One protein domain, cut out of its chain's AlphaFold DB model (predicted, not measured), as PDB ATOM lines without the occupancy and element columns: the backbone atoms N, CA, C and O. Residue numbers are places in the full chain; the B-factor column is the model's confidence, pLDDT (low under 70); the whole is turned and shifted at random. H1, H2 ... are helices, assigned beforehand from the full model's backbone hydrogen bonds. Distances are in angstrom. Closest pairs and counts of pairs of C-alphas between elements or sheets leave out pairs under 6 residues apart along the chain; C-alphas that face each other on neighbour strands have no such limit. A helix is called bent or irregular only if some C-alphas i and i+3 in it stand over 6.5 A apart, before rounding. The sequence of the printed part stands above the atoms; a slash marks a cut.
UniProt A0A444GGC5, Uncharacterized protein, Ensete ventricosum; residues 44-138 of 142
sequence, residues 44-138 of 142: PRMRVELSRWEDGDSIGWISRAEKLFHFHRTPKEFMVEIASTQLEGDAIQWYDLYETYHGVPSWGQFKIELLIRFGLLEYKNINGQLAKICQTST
ATOM      1  N   PRO A  44     147.169 168.832 117.561       51.16
ATOM      2  CA  PRO A  44     147.387 167.653 118.377       51.16
ATOM      3  C   PRO A  44     148.300 168.045 119.528       51.16
ATOM      4  O   PRO A  44     149.377 168.603 119.307       51.16
ATOM      5  N   ARG A  45     147.795 167.792 120.736       52.75
ATOM      6  CA  ARG A  45     148.450 167.970 122.025       52.75
ATOM      7  C   ARG A  45     149.961 167.847 121.863       52.75
ATOM      8  O   ARG A  45     150.421 166.841 121.318       52.75
ATOM      9  N   MET A  46     150.727 168.809 122.381       51.94
ATOM     10  CA  MET A  46     152.202 168.822 122.413       51.94
ATOM     11  C   MET A  46     152.785 167.697 123.302       51.94
ATOM     12  O   MET A  46     153.799 167.841 123.960       51.94
ATOM     13  N   ARG A  47     152.107 166.549 123.340       48.59
ATOM     14  CA  ARG A  47     152.653 165.214 123.555       48.59
ATOM     15  C   ARG A  47     153.467 164.727 122.357       48.59
ATOM     16  O   ARG A  47     153.881 163.575 122.374       48.59
ATOM     17  N   VAL A  48     153.641 165.556 121.321       45.97
ATOM     18  CA  VAL A  48     154.606 165.304 120.254       45.97
ATOM     19  C   VAL A  48     155.944 165.129 120.941       45.97
ATOM     20  O   VAL A  48     156.509 166.088 121.459       45.97
ATOM     21  N   GLU A  49     156.347 163.870 121.006       52.75
ATOM     22  CA  GLU A  49     157.601 163.350 121.505       52.75
ATOM     23  C   GLU A  49     158.728 164.231 120.966       52.75
ATOM     24  O   GLU A  49     159.257 164.018 119.871       52.75
ATOM     25  N   LEU A  50     159.089 165.267 121.731       54.78
ATOM     26  CA  LEU A  50     160.442 165.791 121.702       54.78
ATOM     27  C   LEU A  50     161.285 164.544 121.841       54.78
ATOM     28  O   LEU A  50     161.124 163.808 122.814       54.78
ATOM     29  N   SER A  51     162.040 164.222 120.793       57.47
ATOM     30  CA  SER A  51     162.709 162.933 120.756       57.47
ATOM     31  C   SER A  51     163.531 162.865 122.027       57.47
ATOM     32  O   SER A  51     164.296 163.793 122.310       57.47
ATOM     33  N   ARG A  52     163.246 161.835 122.822       64.81
ATOM     34  CA  ARG A  52     163.852 161.593 124.123       64.81
ATOM     35  C   ARG A  52     165.338 161.896 124.024       64.81
ATOM     36  O   ARG A  52     165.935 161.542 123.007       64.81
ATOM     37  N   TRP A  53     165.890 162.607 125.004       69.19
ATOM     38  CA  TRP A  53     167.318 162.899 125.035       69.19
ATOM     39  C   TRP A  53     168.110 161.622 124.705       69.19
ATOM     40  O   TRP A  53     168.064 160.645 125.449       69.19
ATOM     41  N   GLU A  54     168.748 161.606 123.534       62.34
ATOM     42  CA  GLU A  54     169.631 160.524 123.118       62.34
ATOM     43  C   GLU A  54     171.038 160.954 123.507       62.34
ATOM     44  O   GLU A  54     171.552 161.948 122.983       62.34
ATOM     45  N   ASP A  55     171.632 160.229 124.454       60.34
ATOM     46  CA  ASP A  55     172.992 160.460 124.929       60.34
ATOM     47  C   ASP A  55     173.977 160.419 123.747       60.34
ATOM     48  O   ASP A  55     174.425 159.355 123.322       60.34
ATOM     49  N   GLY A  56     174.297 161.590 123.185       66.06
ATOM     50  CA  GLY A  56     175.313 161.728 122.141       66.06
ATOM     51  C   GLY A  56     175.022 162.691 120.988       66.06
ATOM     52  O   GLY A  56     175.974 163.009 120.287       66.06
ATOM     53  N   ASP A  57     173.791 163.177 120.789       78.69
ATOM     54  CA  ASP A  57     173.451 164.138 119.710       78.69
ATOM     55  C   ASP A  57     172.774 165.397 120.277       78.69
ATOM     56  O   ASP A  57     171.580 165.658 120.092       78.69
ATOM     57  N   SER A  58     173.553 166.183 121.021       83.50
ATOM     58  CA  SER A  58     173.064 167.408 121.657       83.50
ATOM     59  C   SER A  58     172.656 168.462 120.622       83.50
ATOM     60  O   SER A  58     171.634 169.138 120.784       83.50
ATOM     61  N   ILE A  59     173.397 168.558 119.514       84.94
ATOM     62  CA  ILE A  59     173.123 169.495 118.419       84.94
ATOM     63  C   ILE A  59     171.828 169.124 117.690       84.94
ATOM     64  O   ILE A  59     170.964 169.986 117.477       84.94
ATOM     65  N   GLY A  60     171.663 167.861 117.300       84.94
ATOM     66  CA  GLY A  60     170.474 167.414 116.588       84.94
ATOM     67  C   GLY A  60     169.229 167.440 117.468       84.94
ATOM     68  O   GLY A  60     168.158 167.808 116.974       84.94
ATOM     69  N   TRP A  61     169.356 167.167 118.769       87.06
ATOM     70  CA  TRP A  61     168.256 167.340 119.719       87.06
ATOM     71  C   TRP A  61     167.805 168.803 119.817       87.06
ATOM     72  O   TRP A  61     166.616 169.087 119.649       87.06
ATOM     73  N   ILE A  62     168.742 169.750 119.971       89.31
ATOM     74  CA  ILE A  62     168.434 171.191 119.972       89.31
ATOM     75  C   ILE A  62     167.736 171.594 118.665       89.31
ATOM     76  O   ILE A  62     166.714 172.277 118.699       89.31
ATOM     77  N   SER A  63     168.244 171.145 117.512       88.12
ATOM     78  CA  SER A  63     167.651 171.471 116.207       88.12
ATOM     79  C   SER A  63     166.210 170.966 116.076       88.12
ATOM     80  O   SER A  63     165.342 171.669 115.547       88.12
ATOM     81  N   ARG A  64     165.930 169.754 116.570       87.00
ATOM     82  CA  ARG A  64     164.576 169.181 116.605       87.00
ATOM     83  C   ARG A  64     163.661 169.975 117.539       87.00
ATOM     84  O   ARG A  64     162.548 170.314 117.134       87.00
ATOM     85  N   ALA A  65     164.145 170.344 118.723       88.19
ATOM     86  CA  ALA A  65     163.400 171.159 119.679       88.19
ATOM     87  C   ALA A  65     163.035 172.540 119.113       88.19
ATOM     88  O   ALA A  65     161.885 172.961 119.207       88.19
ATOM     89  N   GLU A  66     163.966 173.222 118.441       90.25
ATOM     90  CA  GLU A  66     163.701 174.531 117.833       90.25
ATOM     91  C   GLU A  66     162.643 174.471 116.729       90.25
ATOM     92  O   GLU A  66     161.770 175.341 116.666       90.25
ATOM     93  N   LYS A  67     162.677 173.431 115.886       86.94
ATOM     94  CA  LYS A  67     161.640 173.208 114.866       86.94
ATOM     95  C   LYS A  67     160.273 172.991 115.504       86.94
ATOM     96  O   LYS A  67     159.295 173.564 115.028       86.94
ATOM     97  N   LEU A  68     160.212 172.213 116.587       84.31
ATOM     98  CA  LEU A  68     158.967 171.964 117.309       84.31
ATOM     99  C   LEU A  68     158.421 173.255 117.932       84.31
ATOM    100  O   LEU A  68     157.261 173.600 117.713       84.31
ATOM    101  N   PHE A  69     159.261 174.016 118.634       87.44
ATOM    102  CA  PHE A  69     158.849 175.280 119.243       87.44
ATOM    103  C   PHE A  69     158.405 176.312 118.214       87.44
ATOM    104  O   PHE A  69     157.452 177.054 118.451       87.44
ATOM    105  N   HIS A  70     159.061 176.354 117.055       86.56
ATOM    106  CA  HIS A  70     158.641 177.213 115.958       86.56
ATOM    107  C   HIS A  70     157.272 176.797 115.407       86.56
ATOM    108  O   HIS A  70     156.391 177.643 115.248       86.56
ATOM    109  N   PHE A  71     157.075 175.497 115.166       81.50
ATOM    110  CA  PHE A  71     155.825 174.951 114.641       81.50
ATOM    111  C   PHE A  71     154.639 175.204 115.583       81.50
ATOM    112  O   PHE A  71     153.593 175.677 115.144       81.50
ATOM    113  N   HIS A  72     154.824 174.978 116.886       78.62
ATOM    114  CA  HIS A  72     153.794 175.192 117.906       78.62
ATOM    115  C   HIS A  72     153.708 176.637 118.417       78.62
ATOM    116  O   HIS A  72     152.901 176.923 119.302       78.62
ATOM    117  N   ARG A  73     154.521 177.559 117.879       82.56
ATOM    118  CA  ARG A  73     154.614 178.958 118.338       82.56
ATOM    119  C   ARG A  73     154.793 179.059 119.855       82.56
ATOM    120  O   ARG A  73     154.159 179.878 120.521       82.56
ATOM    121  N   THR A  74     155.650 178.208 120.403       80.38
ATOM    122  CA  THR A  74     155.908 178.146 121.838       80.38
ATOM    123  C   THR A  74     156.474 179.487 122.323       80.38
ATOM    124  O   THR A  74     157.465 179.969 121.769       80.38
ATOM    125  N   PRO A  75     155.876 180.120 123.349       84.50
ATOM    126  CA  PRO A  75     156.433 181.321 123.955       84.50
ATOM    127  C   PRO A  75     157.810 181.031 124.552       84.50
ATOM    128  O   PRO A  75     158.038 179.967 125.130       84.50
ATOM    129  N   LYS A  76     158.725 181.999 124.447       85.06
ATOM    130  CA  LYS A  76     160.122 181.845 124.890       85.06
ATOM    131  C   LYS A  76     160.248 181.439 126.361       85.06
ATOM    132  O   LYS A  76     161.174 180.718 126.707       85.06
ATOM    133  N   GLU A  77     159.310 181.885 127.188       84.88
ATOM    134  CA  GLU A  77     159.247 181.621 128.630       84.88
ATOM    135  C   GLU A  77     159.024 180.136 128.955       84.88
ATOM    136  O   GLU A  77     159.531 179.655 129.961       84.88
ATOM    137  N   PHE A  78     158.341 179.391 128.079       84.44
ATOM    138  CA  PHE A  78     158.051 177.969 128.293       84.44
ATOM    139  C   PHE A  78     159.043 177.033 127.597       84.44
ATOM    140  O   PHE A  78     159.084 175.852 127.919       84.44
ATOM    141  N   MET A  79     159.856 177.521 126.653       87.62
ATOM    142  CA  MET A  79     160.750 176.670 125.853       87.62
ATOM    143  C   MET A  79     161.692 175.820 126.714       87.62
ATOM    144  O   MET A  79     161.785 174.613 126.508       87.62
ATOM    145  N   VAL A  80     162.372 176.436 127.688       90.88
ATOM    146  CA  VAL A  80     163.322 175.733 128.568       90.88
ATOM    147  C   VAL A  80     162.600 174.753 129.480       90.88
ATOM    148  O   VAL A  80     163.044 173.625 129.652       90.88
ATOM    149  N   GLU A  81     161.456 175.157 130.017       85.88
ATOM    150  CA  GLU A  81     160.632 174.289 130.845       85.88
ATOM    151  C   GLU A  81     160.199 173.038 130.077       85.88
ATOM    152  O   GLU A  81     160.429 171.921 130.538       85.88
ATOM    153  N   ILE A  82     159.671 173.204 128.866       83.62
ATOM    154  CA  ILE A  82     159.262 172.092 128.009       83.62
ATOM    155  C   ILE A  82     160.462 171.203 127.682       83.62
ATOM    156  O   ILE A  82     160.396 169.989 127.864       83.62
ATOM    157  N   ALA A  83     161.572 171.806 127.260       87.88
ATOM    158  CA  ALA A  83     162.810 171.106 126.943       87.88
ATOM    159  C   ALA A  83     163.334 170.281 128.133       87.88
ATOM    160  O   ALA A  83     163.731 169.132 127.954       87.88
ATOM    161  N   SER A  84     163.259 170.824 129.352       87.31
ATOM    162  CA  SER A  84     163.706 170.151 130.577       87.31
ATOM    163  C   SER A  84     162.913 168.883 130.900       87.31
ATOM    164  O   SER A  84     163.442 167.970 131.525       87.31
ATOM    165  N   THR A  85     161.650 168.780 130.467       82.81
ATOM    166  CA  THR A  85     160.841 167.563 130.685       82.81
ATOM    167  C   THR A  85     161.299 166.373 129.841       82.81
ATOM    168  O   THR A  85     160.888 165.248 130.104       82.81
ATOM    169  N   GLN A  86     162.133 166.626 128.833       82.88
ATOM    170  CA  GLN A  86     162.561 165.654 127.822       82.88
ATOM    171  C   GLN A  86     164.036 165.269 127.981       82.88
ATOM    172  O   GLN A  86     164.550 164.448 127.221       82.88
ATOM    173  N   LEU A  87     164.708 165.875 128.966       86.19
ATOM    174  CA  LEU A  87     166.020 165.456 129.430       86.19
ATOM    175  C   LEU A  87     165.877 164.198 130.291       86.19
ATOM    176  O   LEU A  87     164.974 164.093 131.124       86.19
ATOM    177  N   GLU A  88     166.806 163.265 130.117       83.00
ATOM    178  CA  GLU A  88     166.901 162.031 130.896       83.00
ATOM    179  C   GLU A  88     168.349 161.806 131.350       83.00
ATOM    180  O   GLU A  88     169.266 162.496 130.902       83.00
ATOM    181  N   GLY A  89     168.545 160.870 132.283       85.50
ATOM    182  CA  GLY A  89     169.870 160.493 132.780       85.50
ATOM    183  C   GLY A  89     170.660 161.669 133.362       85.50
ATOM    184  O   GLY A  89     170.130 162.494 134.112       85.50
ATOM    185  N   ASP A  90     171.934 161.759 132.988       84.44
ATOM    186  CA  ASP A  90     172.859 162.784 133.480       84.44
ATOM    187  C   ASP A  90     172.434 164.206 133.079       84.44
ATOM    188  O   ASP A  90     172.728 165.173 133.788       84.44
ATOM    189  N   ALA A  91     171.718 164.352 131.957       87.94
ATOM    190  CA  ALA A  91     171.270 165.650 131.465       87.94
ATOM    191  C   ALA A  91     170.224 166.280 132.377       87.94
ATOM    192  O   ALA A  91     170.303 167.482 132.649       87.94
ATOM    193  N   ILE A  92     169.278 165.487 132.894       87.25
ATOM    194  CA  ILE A  92     168.277 166.050 133.797       87.25
ATOM    195  C   ILE A  92     168.846 166.344 135.183       87.25
ATOM    196  O   ILE A  92     168.570 167.406 135.729       87.25
ATOM    197  N   GLN A  93     169.713 165.479 135.711       87.38
ATOM    198  CA  GLN A  93     170.381 165.733 136.991       87.38
ATOM    199  C   GLN A  93     171.218 167.015 136.943       87.38
ATOM    200  O   GLN A  93     171.188 167.831 137.866       87.38
ATOM    201  N   TRP A  94     171.938 167.226 135.837       90.31
ATOM    202  CA  TRP A  94     172.676 168.461 135.608       90.31
ATOM    203  C   TRP A  94     171.754 169.683 135.565       90.31
ATOM    204  O   TRP A  94     172.058 170.693 136.204       90.31
ATOM    205  N   TYR A  95     170.643 169.607 134.829       90.81
ATOM    206  CA  TYR A  95     169.734 170.738 134.698       90.81
ATOM    207  C   TYR A  95     169.020 171.069 136.016       90.81
ATOM    208  O   TYR A  95     168.932 172.243 136.365       90.81
ATOM    209  N   ASP A  96     168.588 170.065 136.782       89.50
ATOM    210  CA  ASP A  96     167.979 170.249 138.107       89.50
ATOM    211  C   ASP A  96     168.950 170.993 139.057       89.50
ATOM    212  O   ASP A  96     168.568 171.931 139.770       89.50
ATOM    213  N   LEU A  97     170.241 170.638 139.019       89.88
ATOM    214  CA  LEU A  97     171.287 171.333 139.773       89.88
ATOM    215  C   LEU A  97     171.504 172.766 139.265       89.88
ATOM    216  O   LEU A  97     171.622 173.700 140.059       89.88
ATOM    217  N   TYR A  98     171.538 172.953 137.944       90.94
ATOM    218  CA  TYR A  98     171.691 174.267 137.321       90.94
ATOM    219  C   TYR A  98     170.536 175.208 137.694       90.94
ATOM    220  O   TYR A  98     170.791 176.329 138.132       90.94
ATOM    221  N   GLU A  99     169.282 174.751 137.581       90.06
ATOM    222  CA  GLU A  99     168.082 175.524 137.938       90.06
ATOM    223  C   GLU A  99     168.110 175.912 139.423       90.06
ATOM    224  O   GLU A  99     167.756 177.038 139.771       90.06
ATOM    225  N   THR A 100     168.616 175.031 140.292       87.50
ATOM    226  CA  THR A 100     168.747 175.305 141.732       87.50
ATOM    227  C   THR A 100     169.706 176.466 142.028       87.50
ATOM    228  O   THR A 100     169.416 177.293 142.893       87.50
ATOM    229  N   TYR A 101     170.840 176.558 141.326       89.94
ATOM    230  CA  TYR A 101     171.852 177.592 141.591       89.94
ATOM    231  C   TYR A 101     171.664 178.879 140.784       89.94
ATOM    232  O   TYR A 101     172.016 179.959 141.263       89.94
ATOM    233  N   HIS A 102     171.142 178.775 139.564       89.50
ATOM    234  CA  HIS A 102     171.096 179.880 138.603       89.50
ATOM    235  C   HIS A 102     169.671 180.309 138.233       89.50
ATOM    236  O   HIS A 102     169.498 181.349 137.594       89.50
ATOM    237  N   GLY A 103     168.652 179.555 138.651       89.88
ATOM    238  CA  GLY A 103     167.277 179.728 138.193       89.88
ATOM    239  C   GLY A 103     167.072 179.236 136.759       89.88
ATOM    240  O   GLY A 103     167.957 178.641 136.144       89.88
ATOM    241  N   VAL A 104     165.879 179.489 136.211       88.94
ATOM    242  CA  VAL A 104     165.536 179.092 134.838       88.94
ATOM    243  C   VAL A 104     166.280 179.994 133.840       88.94
ATOM    244  O   VAL A 104     166.039 181.206 133.825       88.94
ATOM    245  N   PRO A 105     167.171 179.448 132.991       92.81
ATOM    246  CA  PRO A 105     167.883 180.236 131.989       92.81
ATOM    247  C   PRO A 105     166.964 180.652 130.834       92.81
ATOM    248  O   PRO A 105     165.885 180.098 130.628       92.81
ATOM    249  N   SER A 106     167.421 181.589 129.998       93.25
ATOM    250  CA  SER A 106     166.792 181.792 128.688       93.25
ATOM    251  C   SER A 106     167.056 180.588 127.774       93.25
ATOM    252  O   SER A 106     168.061 179.894 127.936       93.25
ATOM    253  N   TRP A 107     166.225 180.384 126.744       93.19
ATOM    254  CA  TRP A 107     166.473 179.341 125.735       93.19
ATOM    255  C   TRP A 107     167.873 179.441 125.104       93.19
ATOM    256  O   TRP A 107     168.519 178.431 124.839       93.19
ATOM    257  N   GLY A 108     168.376 180.662 124.893       92.19
ATOM    258  CA  GLY A 108     169.721 180.883 124.361       92.19
ATOM    259  C   GLY A 108     170.816 180.394 125.310       92.19
ATOM    260  O   GLY A 108     171.704 179.665 124.874       92.19
ATOM    261  N   GLN A 109     170.725 180.752 126.597       93.06
ATOM    262  CA  GLN A 109     171.659 180.270 127.620       93.06
ATOM    263  C   GLN A 109     171.577 178.753 127.772       93.06
ATOM    264  O   GLN A 109     172.607 178.092 127.748       93.06
ATOM    265  N   PHE A 110     170.366 178.201 127.857       93.06
ATOM    266  CA  PHE A 110     170.152 176.766 128.001       93.06
ATOM    267  C   PHE A 110     170.889 175.967 126.920       93.06
ATOM    268  O   PHE A 110     171.623 175.042 127.244       93.06
ATOM    269  N   LYS A 111     170.779 176.368 125.644       91.75
ATOM    270  CA  LYS A 111     171.501 175.719 124.539       91.75
ATOM    271  C   LYS A 111     173.018 175.772 124.704       91.75
ATOM    272  O   LYS A 111     173.683 174.771 124.467       91.75
ATOM    273  N   ILE A 112     173.562 176.935 125.064       90.25
ATOM    274  CA  ILE A 112     175.010 177.114 125.233       90.25
ATOM    275  C   ILE A 112     175.517 176.191 126.341       90.25
ATOM    276  O   ILE A 112     176.454 175.431 126.122       90.25
ATOM    277  N   GLU A 113     174.864 176.217 127.498       91.44
ATOM    278  CA  GLU A 113     175.247 175.420 128.661       91.44
ATOM    279  C   GLU A 113     175.103 173.912 128.400       91.44
ATOM    280  O   GLU A 113     175.999 173.127 128.720       91.44
ATOM    281  N   LEU A 114     174.024 173.509 127.717       89.06
ATOM    282  CA  LEU A 114     173.801 172.126 127.301       89.06
ATOM    283  C   LEU A 114     174.904 171.643 126.344       89.06
ATOM    284  O   LEU A 114     175.429 170.543 126.511       89.06
ATOM    285  N   LEU A 115     175.318 172.475 125.382       87.44
ATOM    286  CA  LEU A 115     176.413 172.166 124.455       87.44
ATOM    287  C   LEU A 115     177.787 172.153 125.140       87.44
ATOM    288  O   LEU A 115     178.622 171.319 124.803       87.44
ATOM    289  N   ILE A 116     178.042 173.030 126.113       86.94
ATOM    290  CA  ILE A 116     179.293 173.003 126.887       86.94
ATOM    291  C   ILE A 116     179.398 171.691 127.667       86.94
ATOM    292  O   ILE A 116     180.463 171.073 127.705       86.94
ATOM    293  N   ARG A 117     178.294 171.249 128.277       85.56
ATOM    294  CA  ARG A 117     178.277 170.059 129.128       85.56
ATOM    295  C   ARG A 117     178.267 168.754 128.329       85.56
ATOM    296  O   ARG A 117     179.017 167.842 128.669       85.56
ATOM    297  N   PHE A 118     177.452 168.676 127.278       83.25
ATOM    298  CA  PHE A 118     177.189 167.437 126.532       83.25
ATOM    299  C   PHE A 118     177.669 167.476 125.076       83.25
ATOM    300  O   PHE A 118     178.001 166.433 124.521       83.25
ATOM    301  N   GLY A 119     177.820 168.655 124.471       71.19
ATOM    302  CA  GLY A 119     178.368 168.803 123.113       71.19
ATOM    303  C   GLY A 119     179.859 168.454 123.004       71.19
ATOM    304  O   GLY A 119     180.343 168.113 121.925       71.19
ATOM    305  N   LEU A 120     180.598 168.426 124.120       59.44
ATOM    306  CA  LEU A 120     181.968 167.895 124.153       59.44
ATOM    307  C   LEU A 120     182.041 166.371 123.913       59.44
ATOM    308  O   LEU A 120     183.107 165.884 123.521       59.44
ATOM    309  N   LEU A 121     180.944 165.615 124.086       51.75
ATOM    310  CA  LEU A 121     180.904 164.208 123.664       51.75
ATOM    311  C   LEU A 121     180.929 164.067 122.134       51.75
ATOM    312  O   LEU A 121     181.561 163.138 121.631       51.75
ATOM    313  N   GLU A 122     180.330 164.998 121.388       52.72
ATOM    314  CA  GLU A 122     180.295 164.952 119.918       52.72
ATOM    315  C   GLU A 122     181.680 165.198 119.306       52.72
ATOM    316  O   GLU A 122     182.109 164.443 118.432       52.72
ATOM    317  N   TYR A 123     182.450 166.170 119.813       48.56
ATOM    318  CA  TYR A 123     183.809 166.432 119.305       48.56
ATOM    319  C   TYR A 123     184.762 165.250 119.555       48.56
ATOM    320  O   TYR A 123     185.583 164.898 118.704       48.56
ATOM    321  N   LYS A 124     184.628 164.583 120.709       49.34
ATOM    322  CA  LYS A 124     185.428 163.396 121.040       49.34
ATOM    323  C   LYS A 124     185.013 162.174 120.207       49.34
ATOM    324  O   LYS A 124     185.881 161.387 119.835       49.34
ATOM    325  N   ASN A 125     183.725 162.040 119.872       52.59
ATOM    326  CA  ASN A 125     183.197 160.974 119.013       52.59
ATOM    327  C   ASN A 125     183.622 161.157 117.544       52.59
ATOM    328  O   ASN A 125     184.108 160.208 116.934       52.59
ATOM    329  N   ILE A 126     183.578 162.380 117.000       54.38
ATOM    330  CA  ILE A 126     184.079 162.671 115.644       54.38
ATOM    331  C   ILE A 126     185.585 162.386 115.555       54.38
ATOM    332  O   ILE A 126     186.027 161.687 114.645       54.38
ATOM    333  N   ASN A 127     186.378 162.834 116.533       53.41
ATOM    334  CA  ASN A 127     187.816 162.543 116.561       53.41
ATOM    335  C   ASN A 127     188.116 161.046 116.749       53.41
ATOM    336  O   ASN A 127     189.063 160.535 116.153       53.41
ATOM    337  N   GLY A 128     187.313 160.324 117.535       55.41
ATOM    338  CA  GLY A 128     187.433 158.872 117.700       55.41
ATOM    339  C   GLY A 128     187.091 158.091 116.427       55.41
ATOM    340  O   GLY A 128     187.795 157.142 116.079       55.41
ATOM    341  N   GLN A 129     186.058 158.513 115.692       56.50
ATOM    342  CA  GLN A 129     185.705 157.932 114.394       56.50
ATOM    343  C   GLN A 129     186.762 158.236 113.326       56.50
ATOM    344  O   GLN A 129     187.154 157.333 112.589       56.50
ATOM    345  N   LEU A 130     187.303 159.458 113.291       55.44
ATOM    346  CA  LEU A 130     188.408 159.821 112.397       55.44
ATOM    347  C   LEU A 130     189.694 159.047 112.718       55.44
ATOM    348  O   LEU A 130     190.355 158.568 111.800       55.44
ATOM    349  N   ALA A 131     190.028 158.850 113.997       53.56
ATOM    350  CA  ALA A 131     191.180 158.041 114.396       53.56
ATOM    351  C   ALA A 131     191.041 156.578 113.936       53.56
ATOM    352  O   ALA A 131     192.010 155.987 113.459       53.56
ATOM    353  N   LYS A 132     189.828 156.013 113.998       56.34
ATOM    354  CA  LYS A 132     189.531 154.663 113.497       56.34
ATOM    355  C   LYS A 132     189.636 154.577 111.968       56.34
ATOM    356  O   LYS A 132     190.194 153.612 111.450       56.34
ATOM    357  N   ILE A 133     189.177 155.602 111.246       57.91
ATOM    358  CA  ILE A 133     189.316 155.695 109.782       57.91
ATOM    359  C   ILE A 133     190.799 155.809 109.380       57.91
ATOM    360  O   ILE A 133     191.240 155.071 108.500       57.91
ATOM    361  N   CYS A 134     191.602 156.625 110.073       54.22
ATOM    362  CA  CYS A 134     193.051 156.712 109.841       54.22
ATOM    363  C   CYS A 134     193.781 155.393 110.139       54.22
ATOM    364  O   CYS A 134     194.688 155.022 109.401       54.22
ATOM    365  N   GLN A 135     193.371 154.651 111.173       55.19
ATOM    366  CA  GLN A 135     194.008 153.381 111.540       55.19
ATOM    367  C   GLN A 135     193.683 152.232 110.569       55.19
ATOM    368  O   GLN A 135     194.465 151.289 110.448       55.19
ATOM    369  N   THR A 136     192.567 152.315 109.833       47.78
ATOM    370  CA  THR A 136     192.225 151.312 108.803       47.78
ATOM    371  C   THR A 136     193.024 151.514 107.507       47.78
ATOM    372  O   THR A 136     193.132 150.596 106.701       47.78
ATOM    373  N   SER A 137     193.630 152.692 107.321       54.91
ATOM    374  CA  SER A 137     194.542 153.003 106.216       54.91
ATOM    375  C   SER A 137     195.998 152.941 106.690       54.91
ATOM    376  O   SER A 137     196.744 153.912 106.566       54.91
ATOM    377  N   THR A 138     196.428 151.805 107.242       57.12
ATOM    378  CA  THR A 138     197.856 151.579 107.501       57.12
ATOM    379  C   THR A 138     198.324 150.252 106.916       57.12
ATOM    380  O   THR A 138     197.959 149.185 107.394       57.12
TER     381      THR A 138
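AT A GLANCE: This is residues 44 to 138 of the 142 residues of an uncharacterized protein of Ensete ventricosum (UniProt A0A444GGC5). A small helical body, in which H1 and H2 pack on the first arm of the bent helix H4 and H3 is near it, has a long arm sticking out of it, residues 126 to 138, of which 126 to 136 belong to H4. The printed part has 95 residues with four named helices, H1, H2, H3 and H4 along the chain, and no named strand: all helix. The whole is loose, with a radius of gyration of the C-alphas of 15.7 A, and elongated, spanning 53 by 34 by 21 A.

HOW THE PARTS SIT: The longest helix, H4, residues 107 to 136, was assigned as one helix by its hydrogen bonds but is bent: C-alphas 117 and 120 are 6.6 A apart, and its arms H4a, residues 107 to 117, and H4b, residues 120 to 136, stand at a steep tilt of 45 degrees. H1, residues 58 to 71, touches H4a with residues 58 to 62 alone, opposite ways at a shallow tilt of 15 degrees; the closest C-alphas, of Ser 58 and Leu 115, are 6.5 A apart. H2, residues 76 to 84, touches H4a the same way at a shallow tilt of 31 degrees, the closest C-alphas being Val 80 and Trp 107 at 5.6 A. H3, residues 89 to 102, and H4a are near each other, with closest C-alphas 8.1 A apart. H3 and H4b are apart. Every O i to N i+4 pair is within hydrogen-bond range in H1, H3, H4a and H4b, against 3 of 5 in H2, which is irregular: C-alphas 77 and 80 are 7.2 A apart.

IN THESE COORDINATES: H4b spans 24.8 A, ending at C-alpha 136 (192.225, 151.312, 108.803). H4a spans 15.4 A, H3 20.3 A, H2 13.5 A and H1 20.1 A, beginning at C-alpha 58 (173.064, 167.408, 121.657).

THE WHOLE: The C-alphas farthest apart, of Pro 44 and Thr 138, are 54.1 A apart. The printed part has no cut, and its three links are tight. Residues 44 to 56 and 120 to 138 have pLDDT under 70.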